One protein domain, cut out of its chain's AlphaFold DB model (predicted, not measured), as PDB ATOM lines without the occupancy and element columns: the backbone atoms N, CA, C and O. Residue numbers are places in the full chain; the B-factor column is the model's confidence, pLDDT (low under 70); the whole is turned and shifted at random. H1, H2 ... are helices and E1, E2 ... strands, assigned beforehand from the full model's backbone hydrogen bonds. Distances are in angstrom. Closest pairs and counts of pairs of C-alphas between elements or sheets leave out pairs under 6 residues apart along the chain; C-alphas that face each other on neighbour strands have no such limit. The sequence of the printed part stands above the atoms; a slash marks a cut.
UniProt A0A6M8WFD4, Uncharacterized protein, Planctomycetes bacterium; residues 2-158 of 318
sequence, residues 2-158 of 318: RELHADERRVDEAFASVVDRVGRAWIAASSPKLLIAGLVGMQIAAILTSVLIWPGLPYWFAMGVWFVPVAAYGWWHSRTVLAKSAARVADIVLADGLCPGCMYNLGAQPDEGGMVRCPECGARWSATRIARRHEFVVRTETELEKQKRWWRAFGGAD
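AT A GLANCE: This is residues 2 to 158 of the 318 residues of an uncharacterized protein of Planctomycetes bacterium (UniProt A0A6M8WFD4). A small head of loops round the strand hairpin E1 and E2 sits at one end of a long helical arm, in which H4 runs back along H3 and then along part of H2. H5 folds back near H2, on the side of H2 away from H4, and the short H1 lies close to both H2 and H5. The printed part has 157 residues, with five named helices and two named strands in the order H1 H2 H3 H4 E1 E2 H5; the sheet E1 - E2 is antiparallel and the class is mostly helix. The whole is only just loose, close to extended, with a radius of gyration of the C-alphas of 22.4 A, and its outline is flat, spanning 71 by 41 by 20 A.

IN THESE COORDINATES: Find C-alpha 115 at (38.022, 41.647, 12.522), where E1 begins; it takes residues 115 to 117, and E2 takes 124 to 126. Look next at C-alpha 59 at (17.435, 64.977, 63.163): from there H4, residues 59 to 95, runs 50.8 A, with a kink of 34 degrees near residue 84. Before it come H1, residues 6 to 9, H2, residues 13 to 29, 23.6 A long, and H3, residues 32 to 53, 29.8 A long. H5, residues 141 to 154, is 19.7 A long and ends at C-alpha 154 at (40.206, 38.050, 46.619).

HOW THE PARTS SIT: Start at the hairpin E1 and E2, where N 116 and O 125 are 2.7 A apart and N 125 and O 116 are 2.9 A apart, both within hydrogen-bond range. H4 and E2 are only just apart, their closest C-alphas at 8.1 A. With residues 81 to 93 alone, H4 touches H2 at a steep tilt of 42 degrees, opposite ways; the closest C-alphas, of Val 22 and Val 89, are 5.8 A apart. With residues 59 to 74 alone, H4 touches H3 at a shallow tilt of 18 degrees, opposite ways, as a helical hairpin; the closest C-alphas, of Ala 46 and Ala 62, are 4.9 A apart. H2 and H3 meet only through their link. H5 and H2 are near each other, with 5 pairs of C-alphas within 10 A, while H5 and H4 are apart. H1 is close but not clearly touching H5; the closest C-alphas, of Glu 8 and Leu 144, are 7.2 A apart. Every O i to N i+4 pair is within hydrogen-bond range in H2, H3 and H5, and 29 of 33 are in H4; H1 is too short for such a pair.

THE WHOLE: The two C-alphas farthest apart, of Gly 56 and Glu 112, are 74.1 A apart. The printed part has no cut. The links H4 to E1, 19 residues, and E2 to H5, 14 residues, are long. The mean pLDDT of the printed part is 76.8; it is under 70 in residues 2 to 33, 134 to 139, 141 and 143 to 158.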
ATOM      1  N   ARG A   2      37.665  21.129  23.345       47.41
ATOM      2  CA  ARG A   2      36.712  20.901  24.439       47.41
ATOM      3  C   ARG A   2      36.097  22.256  24.809       47.41
ATOM      4  O   ARG A   2      36.856  23.201  25.017       47.41
ATOM      5  N   GLU A   3      34.773  22.373  24.827       47.69
ATOM      6  CA  GLU A   3      34.095  23.591  25.292       47.69
ATOM      7  C   GLU A   3      34.361  23.763  26.794       47.69
ATOM      8  O   GLU A   3      33.993  22.904  27.591       47.69
ATOM      9  N   LEU A   4      35.048  24.845  27.173       51.28
ATOM     10  CA  LEU A   4      35.299  25.186  28.576       51.28
ATOM     11  C   LEU A   4      34.030  25.800  29.180       51.28
ATOM     12  O   LEU A   4      33.508  26.802  28.678       51.28
ATOM     13  N   HIS A   5      33.535  25.243  30.283       54.50
ATOM     14  CA  HIS A   5      32.335  25.758  30.943       54.50
ATOM     15  C   HIS A   5      32.593  27.114  31.634       54.50
ATOM     16  O   HIS A   5      33.722  27.510  31.931       54.50
ATOM     17  N   ALA A   6      31.519  27.871  31.917       50.59
ATOM     18  CA  ALA A   6      31.577  29.189  32.576       50.59
ATOM     19  C   ALA A   6      32.395  29.219  33.880       50.59
ATOM     20  O   ALA A   6      33.026  30.231  34.196       50.59
ATOM     21  N   ASP A   7      32.437  28.093  34.587       50.09
ATOM     22  CA  ASP A   7      33.150  27.946  35.848       50.09
ATOM     23  C   ASP A   7      34.653  27.708  35.704       50.09
ATOM     24  O   ASP A   7      35.368  27.985  36.662       50.09
ATOM     25  N   GLU A   8      35.144  27.275  34.541       54.12
ATOM     26  CA  GLU A   8      36.580  27.120  34.259       54.12
ATOM     27  C   GLU A   8      37.214  28.458  33.836       54.12
ATOM     28  O   GLU A   8      38.372  28.736  34.146       54.12
ATOM     29  N   ARG A   9      36.415  29.363  33.249       59.34
ATOM     30  CA  ARG A   9      36.835  30.720  32.841       59.34
ATOM     31  C   ARG A   9      37.265  31.605  34.005       59.34
ATOM     32  O   ARG A   9      38.205  32.381  33.877       59.34
ATOM     33  N   ARG A  10      36.614  31.476  35.169       53.78
ATOM     34  CA  ARG A  10      36.973  32.246  36.379       53.78
ATOM     35  C   ARG A  10      38.366  31.897  36.903       53.78
ATOM     36  O   ARG A  10      38.868  32.558  37.802       53.78
ATOM     37  N   VAL A  11      38.977  30.854  36.370       54.56
ATOM     38  CA  VAL A  11      40.101  30.137  36.959       54.56
ATOM     39  C   VAL A  11      41.337  30.240  36.069       54.56
ATOM     40  O   VAL A  11      42.343  29.577  36.274       54.56
ATOM     41  N   ASP A  12      41.306  31.160  35.119       62.97
ATOM     42  CA  ASP A  12      42.456  31.539  34.323       62.97
ATOM     43  C   ASP A  12      43.152  32.775  34.925       62.97
ATOM     44  O   ASP A  12      42.505  33.680  35.463       62.97
ATOM     45  N   GLU A  13      44.486  32.803  34.899       59.69
ATOM     46  CA  GLU A  13      45.275  33.919  35.441       59.69
ATOM     47  C   GLU A  13      45.130  35.202  34.623       59.69
ATOM     48  O   GLU A  13      45.110  36.289  35.210       59.69
ATOM     49  N   ALA A  14      44.973  35.098  33.301       59.31
ATOM     50  CA  ALA A  14      44.686  36.237  32.444       59.31
ATOM     51  C   ALA A  14      43.275  36.763  32.723       59.31
ATOM     52  O   ALA A  14      43.119  37.963  32.948       59.31
ATOM     53  N   PHE A  15      42.268  35.892  32.850       66.56
ATOM     54  CA  PHE A  15      40.927  36.311  33.278       66.56
ATOM     55  C   PHE A  15      40.955  36.985  34.656       66.56
ATOM     56  O   PHE A  15      40.404  38.069  34.831       66.56
ATOM     57  N   ALA A  16      41.641  36.399  35.638       64.12
ATOM     58  CA  ALA A  16      41.767  36.967  36.978       64.12
ATOM     59  C   ALA A  16      42.489  38.326  36.977       64.12
ATOM     60  O   ALA A  16      42.053  39.265  37.643       64.12
ATOM     61  N   SER A  17      43.559  38.454  36.190       62.53
ATOM     62  CA  SER A  17      44.283  39.703  35.937       62.53
ATOM     63  C   SER A  17      43.391  40.766  35.294       62.53
ATOM     64  O   SER A  17      43.444  41.940  35.674       62.53
ATOM     65  N   VAL A  18      42.550  40.373  34.337       66.44
ATOM     66  CA  VAL A  18      41.598  41.262  33.668       66.44
ATOM     67  C   VAL A  18      40.504  41.690  34.632       66.44
ATOM     68  O   VAL A  18      40.283  42.887  34.775       66.44
ATOM     69  N   VAL A  19      39.870  40.771  35.361       67.62
ATOM     70  CA  VAL A  19      38.830  41.117  36.340       67.62
ATOM     71  C   VAL A  19      39.389  41.975  37.475       67.62
ATOM     72  O   VAL A  19      38.716  42.902  37.907       67.62
ATOM     73  N   ASP A  20      40.624  41.754  37.924       64.38
ATOM     74  CA  ASP A  20      41.301  42.642  38.878       64.38
ATOM     75  C   ASP A  20      41.514  44.048  38.293       64.38
ATOM     76  O   ASP A  20      41.209  45.055  38.933       64.38
ATOM     77  N   ARG A  21      41.984  44.149  37.043       64.19
ATOM     78  CA  ARG A  21      42.167  45.437  36.353       64.19
ATOM     79  C   ARG A  21      40.845  46.158  36.098       64.19
ATOM     80  O   ARG A  21      40.769  47.362  36.335       64.19
ATOM     81  N   VAL A  22      39.812  45.438  35.677       68.25
ATOM     82  CA  VAL A  22      38.446  45.933  35.465       68.25
ATOM     83  C   VAL A  22      37.817  46.335  36.790       68.25
ATOM     84  O   VAL A  22      37.282  47.430  36.888       68.25
ATOM     85  N   GLY A  23      37.953  45.517  37.832       66.88
ATOM     86  CA  GLY A  23      37.499  45.808  39.186       66.88
ATOM     87  C   GLY A  23      38.177  47.052  39.746       66.88
ATOM     88  O   GLY A  23      37.497  47.949  40.231       66.88
ATOM     89  N   ARG A  24      39.499  47.194  39.591       64.19
ATOM     90  CA  ARG A  24      40.222  48.422  39.956       64.19
ATOM     91  C   ARG A  24      39.792  49.619  39.124       64.19
ATOM     92  O   ARG A  24      39.643  50.695  39.686       64.19
ATOM     93  N   ALA A  25      39.599  49.470  37.814       64.25
ATOM     94  CA  ALA A  25      39.127  50.552  36.953       64.25
ATOM     95  C   ALA A  25      37.705  50.986  37.331       64.25
ATOM     96  O   ALA A  25      37.427  52.182  37.386       64.25
ATOM     97  N   TRP A  26      36.843  50.023  37.651       66.62
ATOM     98  CA  TRP A  26      35.481  50.244  38.105       66.62
ATOM     99  C   TRP A  26      35.458  50.900  39.476       66.62
ATOM    100  O   TRP A  26      34.785  51.904  39.626       66.62
ATOM    101  N   ILE A  27      36.242  50.431  40.445       64.31
ATOM    102  CA  ILE A  27      36.388  51.066  41.761       64.31
ATOM    103  C   ILE A  27      36.999  52.471  41.634       64.31
ATOM    104  O   ILE A  27      36.564  53.405  42.300       64.31
ATOM    105  N   ALA A  28      38.000  52.649  40.766       61.34
ATOM    106  CA  ALA A  28      38.604  53.951  40.495       61.34
ATOM    107  C   ALA A  28      37.576  54.948  39.957       61.34
ATOM    108  O   ALA A  28      37.636  56.133  40.282       61.34
ATOM    109  N   ALA A  29      36.668  54.469  39.109       63.56
ATOM    110  CA  ALA A  29      35.612  55.272  38.520       63.56
ATOM    111  C   ALA A  29      34.447  55.478  39.505       63.56
ATOM    112  O   ALA A  29      33.919  56.580  39.640       63.56
ATOM    113  N   SER A  30      34.118  54.442  40.270       63.38
ATOM    114  CA  SER A  30      33.140  54.405  41.357       63.38
ATOM    115  C   SER A  30      33.806  54.880  42.640       63.38
ATOM    116  O   SER A  30      33.864  54.136  43.610       63.38
ATOM    117  N   SER A  31      34.388  56.087  42.615       64.31
ATOM    118  CA  SER A  31      35.214  56.605  43.706       64.31
ATOM    119  C   SER A  31      34.461  56.461  45.027       64.31
ATOM    120  O   SER A  31      33.504  57.201  45.267       64.31
ATOM    121  N   PRO A  32      34.887  55.561  45.924       64.88
ATOM    122  CA  PRO A  32      34.209  55.379  47.200       64.88
ATOM    123  C   PRO A  32      34.261  56.663  48.056       64.88
ATOM    124  O   PRO A  32      33.458  56.859  48.965       64.88
ATOM    125  N   LYS A  33      35.148  57.606  47.695       69.44
ATOM    126  CA  LYS A  33      35.179  58.974  48.225       69.44
ATOM    127  C   LYS A  33      33.900  59.759  47.933       69.44
ATOM    128  O   LYS A  33      33.550  60.591  48.749       69.44
ATOM    129  N   LEU A  34      33.218  59.523  46.810       73.81
ATOM    130  CA  LEU A  34      31.953  60.191  46.482       73.81
ATOM    131  C   LEU A  34      30.802  59.679  47.342       73.81
ATOM    132  O   LEU A  34      30.002  60.484  47.799       73.81
ATOM    133  N   LEU A  35      30.752  58.370  47.615       76.56
ATOM    134  CA  LEU A  35      29.782  57.811  48.560       76.56
ATOM    135  C   LEU A  35      30.001  58.391  49.954       76.56
ATOM    136  O   LEU A  35      29.066  58.878  50.580       76.56
ATOM    137  N   ILE A  36      31.251  58.402  50.414       78.44
ATOM    138  CA  ILE A  36      31.588  58.978  51.711       78.44
ATOM    139  C   ILE A  36      31.319  60.488  51.748       78.44
ATOM    140  O   ILE A  36      30.753  60.967  52.722       78.44
ATOM    141  N   ALA A  37      31.685  61.243  50.708       81.94
ATOM    142  CA  ALA A  37      31.396  62.674  50.625       81.94
ATOM    143  C   ALA A  37      29.886  62.941  50.613       81.94
ATOM    144  O   ALA A  37      29.438  63.869  51.274       81.94
ATOM    145  N   GLY A  38      29.106  62.097  49.931       86.00
ATOM    146  CA  GLY A  38      27.647  62.135  49.958       86.00
ATOM    147  C   GLY A  38      27.093  61.885  51.358       86.00
ATOM    148  O   GLY A  38      26.274  62.665  51.826       86.00
ATOM    149  N   LEU A  39      27.590  60.865  52.067       84.56
ATOM    150  CA  LEU A  39      27.193  60.580  53.449       84.56
ATOM    151  C   LEU A  39      27.582  61.713  54.408       84.56
ATOM    152  O   LEU A  39      26.765  62.130  55.217       84.56
ATOM    153  N   VAL A  40      28.804  62.242  54.319       84.62
ATOM    154  CA  VAL A  40      29.255  63.371  55.153       84.62
ATOM    155  C   VAL A  40      28.448  64.633  54.844       84.62
ATOM    156  O   VAL A  40      28.013  65.316  55.765       84.62
ATOM    157  N   GLY A  41      28.205  64.926  53.565       86.94
ATOM    158  CA  GLY A  41      27.369  66.046  53.136       86.94
ATOM    159  C   GLY A  41      25.935  65.918  53.646       86.94
ATOM    160  O   GLY A  41      25.396  66.885  54.173       86.94
ATOM    161  N   MET A  42      25.360  64.712  53.582       91.75
ATOM    162  CA  MET A  42      24.051  64.389  54.158       91.75
ATOM    163  C   MET A  42      24.021  64.667  55.664       91.75
ATOM    164  O   MET A  42      23.097  65.317  56.139       91.75
ATOM    165  N   GLN A  43      25.054  64.232  56.399       85.25
ATOM    166  CA  GLN A  43      25.159  64.471  57.841       85.25
ATOM    167  C   GLN A  43      25.190  65.964  58.170       85.25
ATOM    168  O   GLN A  43      24.434  66.424  59.022       85.25
ATOM    169  N   ILE A  44      26.035  66.729  57.475       86.62
ATOM    170  CA  ILE A  44      26.150  68.177  57.677       86.62
ATOM    171  C   ILE A  44      24.821  68.863  57.354       86.62
ATOM    172  O   ILE A  44      24.333  69.656  58.155       86.62
ATOM    173  N   ALA A  45      24.203  68.531  56.221       90.19
ATOM    174  CA  ALA A  45      22.940  69.126  55.802       90.19
ATOM    175  C   ALA A  45      21.802  68.808  56.783       90.19
ATOM    176  O   ALA A  45      21.034  69.704  57.138       90.19
ATOM    177  N   ALA A  46      21.730  67.574  57.291       88.44
ATOM    178  CA  ALA A  46      20.751  67.181  58.297       88.44
ATOM    179  C   ALA A  46      20.948  67.934  59.623       88.44
ATOM    180  O   ALA A  46      19.972  68.448  60.169       88.44
ATOM    181  N   ILE A  47      22.194  68.078  60.097       84.75
ATOM    182  CA  ILE A  47      22.516  68.871  61.296       84.75
ATOM    183  C   ILE A  47      22.086  70.327  61.090       84.75
ATOM    184  O   ILE A  47      21.288  70.838  61.872       84.75
ATOM    185  N   LEU A  48      22.539  70.974  60.009       87.62
ATOM    186  CA  LEU A  48      22.201  72.369  59.706       87.62
ATOM    187  C   LEU A  48      20.687  72.577  59.581       87.62
ATOM    188  O   LEU A  48      20.162  73.567  60.080       87.62
ATOM    189  N   THR A  49      19.969  71.630  58.975       90.12
ATOM    190  CA  THR A  49      18.506  71.713  58.846       90.12
ATOM    191  C   THR A  49      17.830  71.637  60.212       90.12
ATOM    192  O   THR A  49      16.986  72.475  60.512       90.12
ATOM    193  N   SER A  50      18.226  70.676  61.053       83.56
ATOM    194  CA  SER A  50      17.624  70.476  62.380       83.56
ATOM    195  C   SER A  50      17.955  71.576  63.396       83.56
ATOM    196  O   SER A  50      17.169  71.818  64.308       83.56
ATOM    197  N   VAL A  51      19.107  72.242  63.247       82.50
ATOM    198  CA  VAL A  51      19.588  73.256  64.199       82.50
ATOM    199  C   VAL A  51      19.266  74.677  63.741       82.50
ATOM    200  O   VAL A  51      18.852  75.492  64.558       82.50
ATOM    201  N   LEU A  52      19.472  74.991  62.458       86.31
ATOM    202  CA  LEU A  52      19.416  76.369  61.953       86.31
ATOM    203  C   LEU A  52      18.130  76.675  61.188       86.31
ATOM    204  O   LEU A  52      17.548  77.735  61.385       86.31
ATOM    205  N   ILE A  53      17.714  75.780  60.288       90.25
ATOM    206  CA  ILE A  53      16.593  76.057  59.375       90.25
ATOM    207  C   ILE A  53      15.261  75.805  60.076       90.25
ATOM    208  O   ILE A  53      14.353  76.625  59.988       90.25
ATOM    209  N   TRP A  54      15.145  74.671  60.770       89.12
ATOM    210  CA  TRP A  54      13.910  74.271  61.429       89.12
ATOM    211  C   TRP A  54      14.183  73.727  62.836       89.12
ATOM    212  O   TRP A  54      14.195  72.508  63.046       89.12
ATOM    213  N   PRO A  55      14.410  74.625  63.813       85.88
ATOM    214  CA  PRO A  55      14.616  74.235  65.201       85.88
ATOM    215  C   PRO A  55      13.432  73.398  65.698       85.88
ATOM    216  O   PRO A  55      12.280  73.817  65.605       85.88
ATOM    217  N   GLY A  56      13.717  72.195  66.198       83.31
ATOM    218  CA  GLY A  56      12.704  71.237  66.659       83.31
ATOM    219  C   GLY A  56      12.365  70.130  65.658       83.31
ATOM    220  O   GLY A  56      11.745  69.140  66.048       83.31
ATOM    221  N   LEU A  57      12.821  70.225  64.404       85.31
ATOM    222  CA  LEU A  57      12.733  69.109  63.468       85.31
ATOM    223  C   LEU A  57      13.640  67.964  63.953       85.31
ATOM    224  O   LEU A  57      14.850  68.165  64.105       85.31
ATOM    225  N   PRO A  58      13.110  66.745  64.169       85.69
ATOM    226  CA  PRO A  58      13.938  65.632  64.598       85.69
ATOM    227  C   PRO A  58      15.029  65.327  63.568       85.69
ATOM    228  O   PRO A  58      14.760  65.155  62.379       85.69
ATOM    229  N   TYR A  59      16.273  65.204  64.028       82.25
ATOM    230  CA  TYR A  59      17.435  64.977  63.163       82.25
ATOM    231  C   TYR A  59      17.298  63.745  62.247       82.25
ATOM    232  O   TYR A  59      17.700  63.787  61.086       82.25
ATOM    233  N   TRP A  60      16.674  62.662  62.723       83.38
ATOM    234  CA  TRP A  60      16.423  61.467  61.908       83.38
ATOM    235  C   TRP A  60      15.480  61.746  60.727       83.38
ATOM    236  O   TRP A  60      15.638  61.155  59.659       83.38
ATOM    237  N   PHE A  61      14.536  62.675  60.890       89.94
ATOM    238  CA  PHE A  61      13.647  63.096  59.814       89.94
ATOM    239  C   PHE A  61      14.418  63.940  58.797       89.94
ATOM    240  O   PHE A  61      14.350  63.670  57.599       89.94
ATOM    241  N   ALA A  62      15.236  64.890  59.268       89.62
ATOM    242  CA  ALA A  62      16.130  65.668  58.408       89.62
ATOM    243  C   ALA A  62      17.078  64.759  57.599       89.62
ATOM    244  O   ALA A  62      17.255  64.956  56.399       89.62
ATOM    245  N   MET A  63      17.627  63.711  58.220       87.81
ATOM    246  CA  MET A  63      18.411  62.670  57.545       87.81
ATOM    247  C   MET A  63      17.627  61.974  56.428       87.81
ATOM    248  O   MET A  63      18.147  61.825  55.324       87.81
ATOM    249  N   GLY A  64      16.377  61.583  56.690       91.38
ATOM    250  CA  GLY A  64      15.505  60.973  55.682       91.38
ATOM    251  C   GLY A  64      15.256  61.890  54.481       91.38
ATOM    252  O   GLY A  64      15.338  61.440  53.339       91.38
ATOM    253  N   VAL A  65      15.036  63.185  54.727       94.69
ATOM    254  CA  VAL A  65      14.851  64.193  53.669       94.69
ATOM    255  C   VAL A  65      16.103  64.320  52.797       94.69
ATOM    256  O   VAL A  65      16.002  64.307  51.571       94.69
ATOM    257  N   TRP A  66      17.293  64.385  53.402       94.12
ATOM    258  CA  TRP A  66      18.557  64.516  52.666       94.12
ATOM    259  C   TRP A  66      19.051  63.212  52.029       94.12
ATOM    260  O   TRP A  66      19.863  63.252  51.102       94.12
ATOM    261  N   PHE A  67      18.544  62.058  52.459       91.44
ATOM    262  CA  PHE A  67      18.897  60.770  51.870       91.44
ATOM    263  C   PHE A  67      18.471  60.669  50.401       91.44
ATOM    264  O   PHE A  67      19.259  60.226  49.566       91.44
ATOM    265  N   VAL A  68      17.259  61.119  50.062       91.88
ATOM    266  CA  VAL A  68      16.709  61.037  48.696       91.88
ATOM    267  C   VAL A  68      17.590  61.743  47.654       91.88
ATOM    268  O   VAL A  68      17.988  61.079  46.693       91.88
ATOM    269  N   PRO A  69      17.960  63.035  47.799       91.88
ATOM    270  CA  PRO A  69      18.813  63.706  46.817       91.88
ATOM    271  C   PRO A  69      20.219  63.096  46.744       91.88
ATOM    272  O   PRO A  69      20.777  62.991  45.652       91.88
ATOM    273  N   VAL A  70      20.784  62.629  47.864       90.06
ATOM    274  CA  VAL A  70      22.099  61.962  47.875       90.06
ATOM    275  C   VAL A  70      22.045  60.612  47.159       90.06
ATOM    276  O   VAL A  70      22.934  60.306  46.361       90.06
ATOM    277  N   ALA A  71      20.992  59.823  47.379       88.06
ATOM    278  CA  ALA A  71      20.770  58.558  46.690       88.06
ATOM    279  C   ALA A  71      20.525  58.768  45.189       88.06
ATOM    280  O   ALA A  71      21.126  58.073  44.370       88.06
ATOM    281  N   ALA A  72      19.711  59.760  44.815       90.56
ATOM    282  CA  ALA A  72      19.454  60.117  43.421       90.56
ATOM    283  C   ALA A  72      20.736  60.571  42.706       90.56
ATOM    284  O   ALA A  72      21.036  60.089  41.611       90.56
ATOM    285  N   TYR A  73      21.538  61.429  43.347       88.12
ATOM    286  CA  TYR A  73      22.844  61.839  42.832       88.12
ATOM    287  C   TYR A  73      23.795  60.648  42.695       88.12
ATOM    288  O   TYR A  73      24.424  60.478  41.652       88.12
ATOM    289  N   GLY A  74      23.870  59.784  43.711       84.38
ATOM    290  CA  GLY A  74      24.680  58.566  43.684       84.38
ATOM    291  C   GLY A  74      24.280  57.625  42.547       84.38
ATOM    292  O   GLY A  74      25.144  57.131  41.823       84.38
ATOM    293  N   TRP A  75      22.979  57.429  42.331       85.44
ATOM    294  CA  TRP A  75      22.444  56.623  41.238       85.44
ATOM    295  C   TRP A  75      22.762  57.225  39.865       85.44
ATOM    296  O   TRP A  75      23.338  56.538  39.016       85.44
ATOM    297  N   TRP A  76      22.481  58.513  39.657       88.88
ATOM    298  CA  TRP A  76      22.796  59.220  38.413       88.88
ATOM    299  C   TRP A  76      24.299  59.193  38.104       88.88
ATOM    300  O   TRP A  76      24.722  58.834  36.999       88.88
ATOM    301  N   HIS A  77      25.126  59.486  39.106       83.25
ATOM    302  CA  HIS A  77      26.574  59.423  38.992       83.25
ATOM    303  C   HIS A  77      27.043  57.996  38.681       83.25
ATOM    304  O   HIS A  77      27.873  57.800  37.797       83.25
ATOM    305  N   SER A  78      26.483  56.976  39.339       79.62
ATOM    306  CA  SER A  78      26.830  55.579  39.055       79.62
ATOM    307  C   SER A  78      26.526  55.205  37.605       79.62
ATOM    308  O   SER A  78      27.370  54.592  36.963       79.62
ATOM    309  N   ARG A  79      25.395  55.644  37.036       81.38
ATOM    310  CA  ARG A  79      25.047  55.374  35.633       81.38
ATOM    311  C   ARG A  79      25.973  56.075  34.650       81.38
ATOM    312  O   ARG A  79      26.448  55.446  33.706       81.38
ATOM    313  N   THR A  80      26.263  57.354  34.872       82.88
ATOM    314  CA  THR A  80      27.164  58.114  33.989       82.88
ATOM    315  C   THR A  80      28.592  57.576  34.050       82.88
ATOM    316  O   THR A  80      29.257  57.446  33.018       82.88
ATOM    317  N   VAL A  81      29.053  57.196  35.241       78.62
ATOM    318  CA  VAL A  81      30.332  56.519  35.434       78.62
ATOM    319  C   VAL A  81      30.336  55.153  34.775       78.62
ATOM    320  O   VAL A  81      31.282  54.867  34.052       78.62
ATOM    321  N   LEU A  82      29.313  54.323  34.981       74.38
ATOM    322  CA  LEU A  82      29.208  52.996  34.374       74.38
ATOM    323  C   LEU A  82      29.277  53.088  32.851       74.38
ATOM    324  O   LEU A  82      30.083  52.386  32.254       74.38
ATOM    325  N   ALA A  83      28.534  54.011  32.238       78.50
ATOM    326  CA  ALA A  83      28.563  54.222  30.793       78.50
ATOM    327  C   ALA A  83      29.964  54.621  30.292       78.50
ATOM    328  O   ALA A  83      30.497  54.009  29.368       78.50
ATOM    329  N   LYS A  84      30.615  55.592  30.949       79.25
ATOM    330  CA  LYS A  84      31.985  56.021  30.601       79.25
ATOM    331  C   LYS A  84      33.036  54.944  30.882       79.25
ATOM    332  O   LYS A  84      34.074  54.892  30.224       79.25
ATOM    333  N   SER A  85      32.797  54.106  31.884       77.50
ATOM    334  CA  SER A  85      33.712  53.047  32.304       77.50
ATOM    335  C   SER A  85      33.576  51.815  31.429       77.50
ATOM    336  O   SER A  85      34.587  51.178  31.177       77.50
ATOM    337  N   ALA A  86      32.377  51.508  30.933       77.88
ATOM    338  CA  ALA A  86      32.107  50.343  30.099       77.88
ATOM    339  C   ALA A  86      32.976  50.337  28.839       77.88
ATOM    340  O   ALA A  86      33.608  49.327  28.552       77.88
ATOM    341  N   ALA A  87      33.101  51.480  28.156       81.38
ATOM    342  CA  ALA A  87      33.983  51.610  26.996       81.38
ATOM    343  C   ALA A  87      35.449  51.308  27.353       81.38
ATOM    344  O   ALA A  87      36.098  50.498  26.703       81.38
ATOM    345  N   ARG A  88      35.945  51.877  28.459       77.25
ATOM    346  CA  ARG A  88      37.325  51.656  28.913       77.25
ATOM    347  C   ARG A  88      37.562  50.224  29.404       77.25
ATOM    348  O   ARG A  88      38.644  49.682  29.225       77.25
ATOM    349  N   VAL A  89      36.575  49.623  30.060       81.06
ATOM    350  CA  VAL A  89      36.610  48.218  30.473       81.06
ATOM    351  C   VAL A  89      36.664  47.332  29.238       81.06
ATOM    352  O   VAL A  89      37.510  46.449  29.185       81.06
ATOM    353  N   ALA A  90      35.848  47.623  28.224       86.00
ATOM    354  CA  ALA A  90      35.900  46.928  26.949       86.00
ATOM    355  C   ALA A  90      37.274  47.073  26.283       86.00
ATOM    356  O   ALA A  90      37.815  46.071  25.840       86.00
ATOM    357  N   ASP A  91      37.881  48.265  26.283       85.06
ATOM    358  CA  ASP A  91      39.241  48.466  25.760       85.06
ATOM    359  C   ASP A  91      40.279  47.600  26.480       85.06
ATOM    360  O   ASP A  91      41.108  46.973  25.830       85.06
ATOM    361  N   ILE A  92      40.235  47.550  27.815       79.25
ATOM    362  CA  ILE A  92      41.181  46.760  28.619       79.25
ATOM    363  C   ILE A  92      41.001  45.269  28.336       79.25
ATOM    364  O   ILE A  92      41.966  44.587  28.017       79.25
ATOM    365  N   VAL A  93      39.761  44.782  28.430       85.81
ATOM    366  CA  VAL A  93      39.418  43.372  28.214       85.81
ATOM    367  C   VAL A  93      39.821  42.940  26.804       85.81
ATOM    368  O   VAL A  93      40.431  41.888  26.632       85.81
ATOM    369  N   LEU A  94      39.546  43.780  25.805       90.38
ATOM    370  CA  LEU A  94      39.878  43.492  24.418       90.38
ATOM    371  C   LEU A  94      41.386  43.542  24.145       90.38
ATOM    372  O   LEU A  94      41.901  42.688  23.427       90.38
ATOM    373  N   ALA A  95      42.106  44.496  24.741       85.50
ATOM    374  CA  ALA A  95      43.563  44.553  24.650       85.50
ATOM    375  C   ALA A  95      44.223  43.287  25.216       85.50
ATOM    376  O   ALA A  95      45.293  42.899  24.754       85.50
ATOM    377  N   ASP A  96      43.569  42.626  26.170       82.75
ATOM    378  CA  ASP A  96      43.970  41.332  26.723       82.75
ATOM    379  C   ASP A  96      43.448  40.129  25.917       82.75
ATOM    380  O   ASP A  96      43.525  38.996  26.381       82.75
ATOM    381  N   GLY A  97      42.897  40.346  24.722       88.19
ATOM    382  CA  GLY A  97      42.402  39.270  23.863       88.19
ATOM    383  C   GLY A  97      41.176  38.559  24.416       88.19
ATOM    384  O   GLY A  97      40.886  37.438  24.010       88.19
ATOM    385  N   LEU A  98      40.438  39.187  25.331       88.38
ATOM    386  CA  LEU A  98      39.164  38.682  25.825       88.38
ATOM    387  C   LEU A  98      38.014  39.469  25.193       88.38
ATOM    388  O   LEU A  98      38.136  40.643  24.857       88.38
ATOM    389  N   CYS A  99      36.860  38.833  25.036       87.25
ATOM    390  CA  CYS A  99      35.669  39.471  24.496       87.25
ATOM    391  C   CYS A  99      34.977  40.338  25.567       87.25
ATOM    392  O   CYS A  99      34.513  39.789  26.559       87.25
ATOM    393  N   PRO A 100      34.761  41.652  25.372       88.56
ATOM    394  CA  PRO A 100      34.040  42.506  26.322       88.56
ATOM    395  C   PRO A 100      32.616  42.057  26.673       88.56
ATOM    396  O   PRO A 100      32.123  42.399  27.743       88.56
ATOM    397  N   GLY A 101      31.952  41.308  25.785       84.69
ATOM    398  CA  GLY A 101      30.602  40.783  26.023       84.69
ATOM    399  C   GLY A 101      30.559  39.581  26.973       84.69
ATOM    400  O   GLY A 101      29.864  39.617  27.980       84.69
ATOM    401  N   CYS A 102      31.301  38.513  26.659       80.75
ATOM    402  CA  CYS A 102      31.243  37.232  27.383       80.75
ATOM    403  C   CYS A 102      32.559  36.828  28.074       80.75
ATOM    404  O   CYS A 102      32.642  35.755  28.665       80.75
ATOM    405  N   MET A 103      33.596  37.663  27.977       82.44
ATOM    406  CA  MET A 103      34.959  37.431  28.474       82.44
ATOM    407  C   MET A 103      35.673  36.202  27.881       82.44
ATOM    408  O   MET A 103      36.686  35.771  28.421       82.44
ATOM    409  N   TYR A 104      35.177  35.636  26.773       81.44
ATOM    410  CA  TYR A 104      35.828  34.510  26.096       81.44
ATOM    411  C   TYR A 104      37.068  34.949  25.310       81.44
ATOM    412  O   TYR A 104      37.120  36.084  24.835       81.44
ATOM    413  N   ASN A 105      38.040  34.055  25.132       84.94
ATOM    414  CA  ASN A 105      39.238  34.354  24.351       84.94
ATOM    415  C   ASN A 105      38.908  34.642  22.882       84.94
ATOM    416  O   ASN A 105      38.215  33.875  22.218       84.94
ATOM    417  N   LEU A 106      39.479  35.709  22.352       88.06
ATOM    418  CA  LEU A 106      39.433  36.064  20.943       88.06
ATOM    419  C   LEU A 106      40.565  35.400  20.141       88.06
ATOM    420  O   LEU A 106      40.911  35.887  19.079       88.06
ATOM    421  N   GLY A 107      41.136  34.285  20.604       78.38
ATOM    422  CA  GLY A 107      42.307  33.605  20.022       78.38
ATOM    423  C   GLY A 107      42.165  33.132  18.568       78.38
ATOM    424  O   GLY A 107      43.101  32.551  18.025       78.38
ATOM    425  N   ALA A 108      41.026  33.390  17.926       78.50
ATOM    426  CA  ALA A 108      40.827  33.198  16.501       78.50
ATOM    427  C   ALA A 108      41.716  34.140  15.668       78.50
ATOM    428  O   ALA A 108      42.028  35.270  16.058       78.50
ATOM    429  N   GLN A 109      42.110  33.669  14.483       86.00
ATOM    430  CA  GLN A 109      42.729  34.539  13.490       86.00
ATOM    431  C   GLN A 109      41.715  35.590  13.007       86.00
ATOM    432  O   GLN A 109      40.516  35.305  12.952       86.00
ATOM    433  N   PRO A 110      42.175  36.816  12.703       91.62
ATOM    434  CA  PRO A 110      41.319  37.831  12.114       91.62
ATOM    435  C   PRO A 110      40.826  37.385  10.737       91.62
ATOM    436  O   PRO A 110      41.551  36.714  10.005       91.62
ATOM    437  N   ASP A 111      39.597  37.767  10.404       93.50
ATOM    438  CA  ASP A 111      39.059  37.638   9.054       93.50
ATOM    439  C   ASP A 111      39.785  38.577   8.070       93.50
ATOM    440  O   ASP A 111      40.604  39.411   8.468       93.50
ATOM    441  N   GLU A 112      39.482  38.456   6.774       93.44
ATOM    442  CA  GLU A 112      40.074  39.293   5.714       93.44
ATOM    443  C   GLU A 112      39.868  40.802   5.951       93.44
ATOM    444  O   GLU A 112      40.657  41.621   5.486       93.44
ATOM    445  N   GLY A 113      38.843  41.182   6.721       95.00
ATOM    446  CA  GLY A 113      38.561  42.563   7.112       95.00
ATOM    447  C   GLY A 113      39.305  43.033   8.366       95.00
ATOM    448  O   GLY A 113      39.038  44.133   8.852       95.00
ATOM    449  N   GLY A 114      40.201  42.220   8.934       94.94
ATOM    450  CA  GLY A 114      40.932  42.547  10.158       94.94
ATOM    451  C   GLY A 114      40.076  42.482  11.427       94.94
ATOM    452  O   GLY A 114      40.450  43.059  12.453       94.94
ATOM    453  N   MET A 115      38.930  41.800  11.388       96.69
ATOM    454  CA  MET A 115      38.022  41.647  12.522       96.69
ATOM    455  C   MET A 115      38.126  40.239  13.112       96.69
ATOM    456  O   MET A 115      38.249  39.243  12.411       96.69
ATOM    457  N   VAL A 116      38.036  40.136  14.432       94.81
ATOM    458  CA  VAL A 116      38.002  38.871  15.163       94.81
ATOM    459  C   VAL A 116      36.595  38.636  15.684       94.81
ATOM    460  O   VAL A 116      36.026  39.482  16.381       94.81
ATOM    461  N   ARG A 117      36.020  37.478  15.352       93.19
ATOM    462  CA  ARG A 117      34.709  37.055  15.849       93.19
ATOM    463  C   ARG A 117      34.880  36.230  17.120       93.19
ATOM    464  O   ARG A 117      35.632  35.262  17.145       93.19
ATOM    465  N   CYS A 118      34.167  36.604  18.175       90.25
ATOM    466  CA  CYS A 118      34.089  35.807  19.388       90.25
ATOM    467  C   CYS A 118      33.333  34.501  19.090       90.25
ATOM    468  O   CYS A 118      32.191  34.581  18.631       90.25
ATOM    469  N   PRO A 119      33.913  33.322  19.366       84.56
ATOM    470  CA  PRO A 119      33.275  32.043  19.046       84.56
ATOM    471  C   PRO A 119      32.073  31.721  19.947       84.56
ATOM    472  O   PRO A 119      31.210  30.962  19.538       84.56
ATOM    473  N   GLU A 120      31.988  32.325  21.136       83.94
ATOM    474  CA  GLU A 120      30.873  32.131  22.076       83.94
ATOM    475  C   GLU A 120      29.667  33.010  21.731       83.94
ATOM    476  O   GLU A 120      28.599  32.536  21.367       83.94
ATOM    477  N   CYS A 121      29.827  34.334  21.825       87.31
ATOM    478  CA  CYS A 121      28.700  35.263  21.671       87.31
ATOM    479  C   CYS A 121      28.521  35.804  20.245       87.31
ATOM    480  O   CYS A 121      27.606  36.583  19.991       87.31
ATOM    481  N   GLY A 122      29.431  35.480  19.323       91.00
ATOM    482  CA  GLY A 122      29.385  35.945  17.936       91.00
ATOM    483  C   GLY A 122      29.754  37.417  17.709       91.00
ATOM    484  O   GLY A 122      29.805  37.831  16.549       91.00
ATOM    485  N   ALA A 123      30.030  38.201  18.762       92.75
ATOM    486  CA  ALA A 123      30.438  39.606  18.653       92.75
ATOM    487  C   ALA A 123      31.744  39.765  17.853       92.75
ATOM    488  O   ALA A 123      32.637  38.924  17.951       92.75
ATOM    489  N   ARG A 124      31.870  40.851  17.082       95.75
ATOM    490  CA  ARG A 124      33.041  41.134  16.233       95.75
ATOM    491  C   ARG A 124      33.824  42.325  16.768       95.75
ATOM    492  O   ARG A 124      33.234  43.340  17.129       95.75
ATOM    493  N   TRP A 125      35.146  42.217  16.765       95.31
ATOM    494  CA  TRP A 125      36.042  43.247  17.286       95.31
ATOM    495  C   TRP A 125      37.243  43.462  16.372       95.31
ATOM    496  O   TRP A 125      37.698  42.523  15.737       95.31
ATOM    497  N   SER A 126      37.791  44.676  16.332       95.25
ATOM    498  CA  SER A 126      38.993  44.952  15.532       95.25
ATOM    499  C   SER A 126      40.219  44.236  16.097       95.25
ATOM    500  O   SER A 126      40.544  44.414  17.274       95.25
ATOM    501  N   ALA A 127      40.946  43.506  15.250       94.00
ATOM    502  CA  ALA A 127      42.189  42.833  15.621       94.00
ATOM    503  C   ALA A 127      43.278  43.818  16.062       94.00
ATOM    504  O   ALA A 127      44.065  43.504  16.948       94.00
ATOM    505  N   THR A 128      43.279  45.037  15.513       93.00
ATOM    506  CA  THR A 128      44.246  46.095  15.863       93.00
ATOM    507  C   THR A 128      44.134  46.575  17.309       93.00
ATOM    508  O   THR A 128      45.060  47.189  17.832       93.00
ATOM    509  N   ARG A 129      43.006  46.304  17.974       90.19
ATOM    510  CA  ARG A 129      42.790  46.644  19.384       90.19
ATOM    511  C   ARG A 129      43.174  45.504  20.334       90.19
ATOM    512  O   ARG A 129      43.147  45.711  21.543       90.19
ATOM    513  N   ILE A 130      43.518  44.324  19.812       91.44
ATOM    514  CA  ILE A 130      43.947  43.162  20.593       91.44
ATOM    515  C   ILE A 130      45.473  43.186  20.676       91.44
ATOM    516  O   ILE A 130      46.159  42.863  19.713       91.44
ATOM    517  N   ALA A 131      46.006  43.578  21.834       82.19
ATOM    518  CA  ALA A 131      47.450  43.656  22.049       82.19
ATOM    519  C   ALA A 131      48.053  42.307  22.468       82.19
ATOM    520  O   ALA A 131      49.224  42.045  22.211       82.19
ATOM    521  N   ARG A 132      47.262  41.451  23.128       80.81
ATOM    522  CA  ARG A 132      47.697  40.153  23.652       80.81
ATOM    523  C   ARG A 132      46.750  39.046  23.223       80.81
ATOM    524  O   ARG A 132      45.536  39.222  23.236       80.81
ATOM    525  N   ARG A 133      47.316  37.890  22.881       80.38
ATOM    526  CA  ARG A 133      46.580  36.635  22.707       80.38
ATOM    527  C   ARG A 133      47.082  35.675  23.766       80.38
ATOM    528  O   ARG A 133      48.264  35.350  23.788       80.38
ATOM    529  N   HIS A 134      46.199  35.275  24.669       69.44
ATOM    530  CA  HIS A 134      46.519  34.247  25.651       69.44
ATOM    531  C   HIS A 134      46.177  32.880  25.060       69.44
ATOM    532  O   HIS A 134      45.133  32.732  24.432       69.44
ATOM    533  N   GLU A 135      47.014  31.870  25.265       67.75
ATOM    534  CA  GLU A 135      46.560  30.486  25.139       67.75
ATOM    535  C   GLU A 135      45.953  30.078  26.480       67.75
ATOM    536  O   GLU A 135      46.620  30.140  27.514       67.75
ATOM    537  N   PHE A 136      44.669  29.707  26.488       63.00
ATOM    538  CA  PHE A 136      44.066  29.127  27.688       63.00
ATOM    539  C   PHE A 136      44.616  27.714  27.857       63.00
ATOM    540  O   PHE A 136      44.306  26.816  27.074       63.00
ATOM    541  N   VAL A 137      45.427  27.520  28.892       62.19
ATOM    542  CA  VAL A 137      45.878  26.189  29.295       62.19
ATOM    543  C   VAL A 137      44.714  25.496  29.999       62.19
ATOM    544  O   VAL A 137      44.175  26.016  30.977       62.19
ATOM    545  N   VAL A 138      44.316  24.321  29.509       63.56
ATOM    546  CA  VAL A 138      43.312  23.482  30.179       63.56
ATOM    547  C   VAL A 138      43.911  23.001  31.504       63.56
ATOM    548  O   VAL A 138      44.882  22.248  31.508       63.56
ATOM    549  N   ARG A 139      43.363  23.479  32.627       60.34
ATOM    550  CA  ARG A 139      43.857  23.175  33.980       60.34
ATOM    551  C   ARG A 139      43.169  21.952  34.572       60.34
ATOM    552  O   ARG A 139      42.046  21.609  34.209       60.34
ATOM    553  N   THR A 140      43.847  21.310  35.517       74.31
ATOM    554  CA  THR A 140      43.291  20.164  36.252       74.31
ATOM    555  C   THR A 140      42.289  20.617  37.324       74.31
ATOM    556  O   THR A 140      42.354  21.733  37.841       74.31
ATOM    557  N   GLU A 141      41.351  19.745  37.698       69.88
ATOM    558  CA  GLU A 141      40.258  20.046  38.643       69.88
ATOM    559  C   GLU A 141      40.761  20.498  40.037       69.88
ATOM    560  O   GLU A 141      40.187  21.378  40.683       69.88
ATOM    561  N   THR A 142      41.914  19.980  40.470       71.19
ATOM    562  CA  THR A 142      42.594  20.358  41.721       71.19
ATOM    563  C   THR A 142      43.209  21.760  41.685       71.19
ATOM    564  O   THR A 142      43.222  22.463  42.704       71.19
ATOM    565  N   GLU A 143      43.694  22.215  40.530       59.81
ATOM    566  CA  GLU A 143      44.117  23.609  40.331       59.81
ATOM    567  C   GLU A 143      42.910  24.548  40.355       59.81
ATOM    568  O   GLU A 143      42.967  25.634  40.945       59.81
ATOM    569  N   LEU A 144      41.786  24.069  39.813       59.31
ATOM    570  CA  LEU A 144      40.528  24.794  39.773       59.31
ATOM    571  C   LEU A 144      40.025  25.151  41.184       59.31
ATOM    572  O   LEU A 144      39.673  26.298  41.480       59.31
ATOM    573  N   GLU A 145      40.041  24.183  42.103       64.94
ATOM    574  CA  GLU A 145      39.641  24.393  43.498       64.94
ATOM    575  C   GLU A 145      40.564  25.343  44.268       64.94
ATOM    576  O   GLU A 145      40.083  26.195  45.033       64.94
ATOM    577  N   LYS A 146      41.889  25.220  44.088       62.75
ATOM    578  CA  LYS A 146      42.870  26.123  44.718       62.75
ATOM    579  C   LYS A 146      42.576  27.573  44.350       62.75
ATOM    580  O   LYS A 146      42.679  28.470  45.194       62.75
ATOM    581  N   GLN A 147      42.136  27.798  43.123       54.06
ATOM    582  CA  GLN A 147      41.875  29.127  42.607       54.06
ATOM    583  C   GLN A 147      40.437  29.622  42.863       54.06
ATOM    584  O   GLN A 147      40.231  30.816  43.086       54.06
ATOM    585  N   LYS A 148      39.438  28.742  43.024       57.69
ATOM    586  CA  LYS A 148      38.143  29.117  43.637       57.69
ATOM    587  C   LYS A 148      38.316  29.568  45.097       57.69
ATOM    588  O   LYS A 148      37.707  30.555  45.523       57.69
ATOM    589  N   ARG A 149      39.177  28.894  45.872       60.12
ATOM    590  CA  ARG A 149      39.590  29.348  47.219       60.12
ATOM    591  C   ARG A 149      40.324  30.692  47.166       60.12
ATOM    592  O   ARG A 149      40.120  31.537  48.038       60.12
ATOM    593  N   TRP A 150      41.128  30.916  46.129       50.78
ATOM    594  CA  TRP A 150      41.787  32.196  45.871       50.78
ATOM    595  C   TRP A 150      40.783  33.336  45.636       50.78
ATOM    596  O   TRP A 150      40.914  34.371  46.287       50.78
ATOM    597  N   TRP A 151      39.733  33.133  44.831       52.12
ATOM    598  CA  TRP A 151      38.682  34.135  44.582       52.12
ATOM    599  C   TRP A 151      37.920  34.560  45.836       52.12
ATOM    600  O   TRP A 151      37.676  35.748  46.047       52.12
ATOM    601  N   ARG A 152      37.596  33.609  46.718       56.31
ATOM    602  CA  ARG A 152      36.957  33.923  48.008       56.31
ATOM    603  C   ARG A 152      37.859  34.769  48.911       56.31
ATOM    604  O   ARG A 152      37.367  35.639  49.620       56.31
ATOM    605  N   ALA A 153      39.178  34.584  48.832       50.25
ATOM    606  CA  ALA A 153      40.146  35.452  49.506       50.25
ATOM    607  C   ALA A 153      40.359  36.806  48.787       50.25
ATOM    608  O   ALA A 153      40.824  37.764  49.407       50.25
ATOM    609  N   PHE A 154      40.031  36.886  47.492       43.22
ATOM    610  CA  PHE A 154      40.206  38.050  46.619       43.22
ATOM    611  C   PHE A 154      39.116  39.122  46.780       43.22
ATOM    612  O   PHE A 154      39.363  40.281  46.462       43.22
ATOM    613  N   GLY A 155      37.953  38.784  47.357       45.19
ATOM    614  CA  GLY A 155      36.849  39.723  47.632       45.19
ATOM    615  C   GLY A 155      37.223  40.961  48.468       45.19
ATOM    616  O   GLY A 155      36.434  41.890  48.590       45.19
ATOM    617  N   GLY A 156      38.444  41.022  49.002       45.81
ATOM    618  CA  GLY A 156      39.050  42.233  49.543       45.81
ATOM    619  C   GLY A 156      39.858  43.015  48.508       45.81
ATOM    620  O   GLY A 156      41.023  43.313  48.789       45.81
ATOM    621  N   ALA A 157      39.283  43.332  47.339       50.53
ATOM    622  CA  ALA A 157      39.858  44.331  46.442       50.53
ATOM    623  C   ALA A 157      40.158  45.577  47.283       50.53
ATOM    624  O   ALA A 157      39.268  46.127  47.936       50.53
ATOM    625  N   ASP A 158      41.429  45.975  47.349       56.28
ATOM    626  CA  ASP A 158      41.841  47.165  48.082       56.28
ATOM    627  C   ASP A 158      41.283  48.373  47.324       56.28
ATOM    628  O   ASP A 158      41.953  48.953  46.473       56.28
TER     629      ASP A 158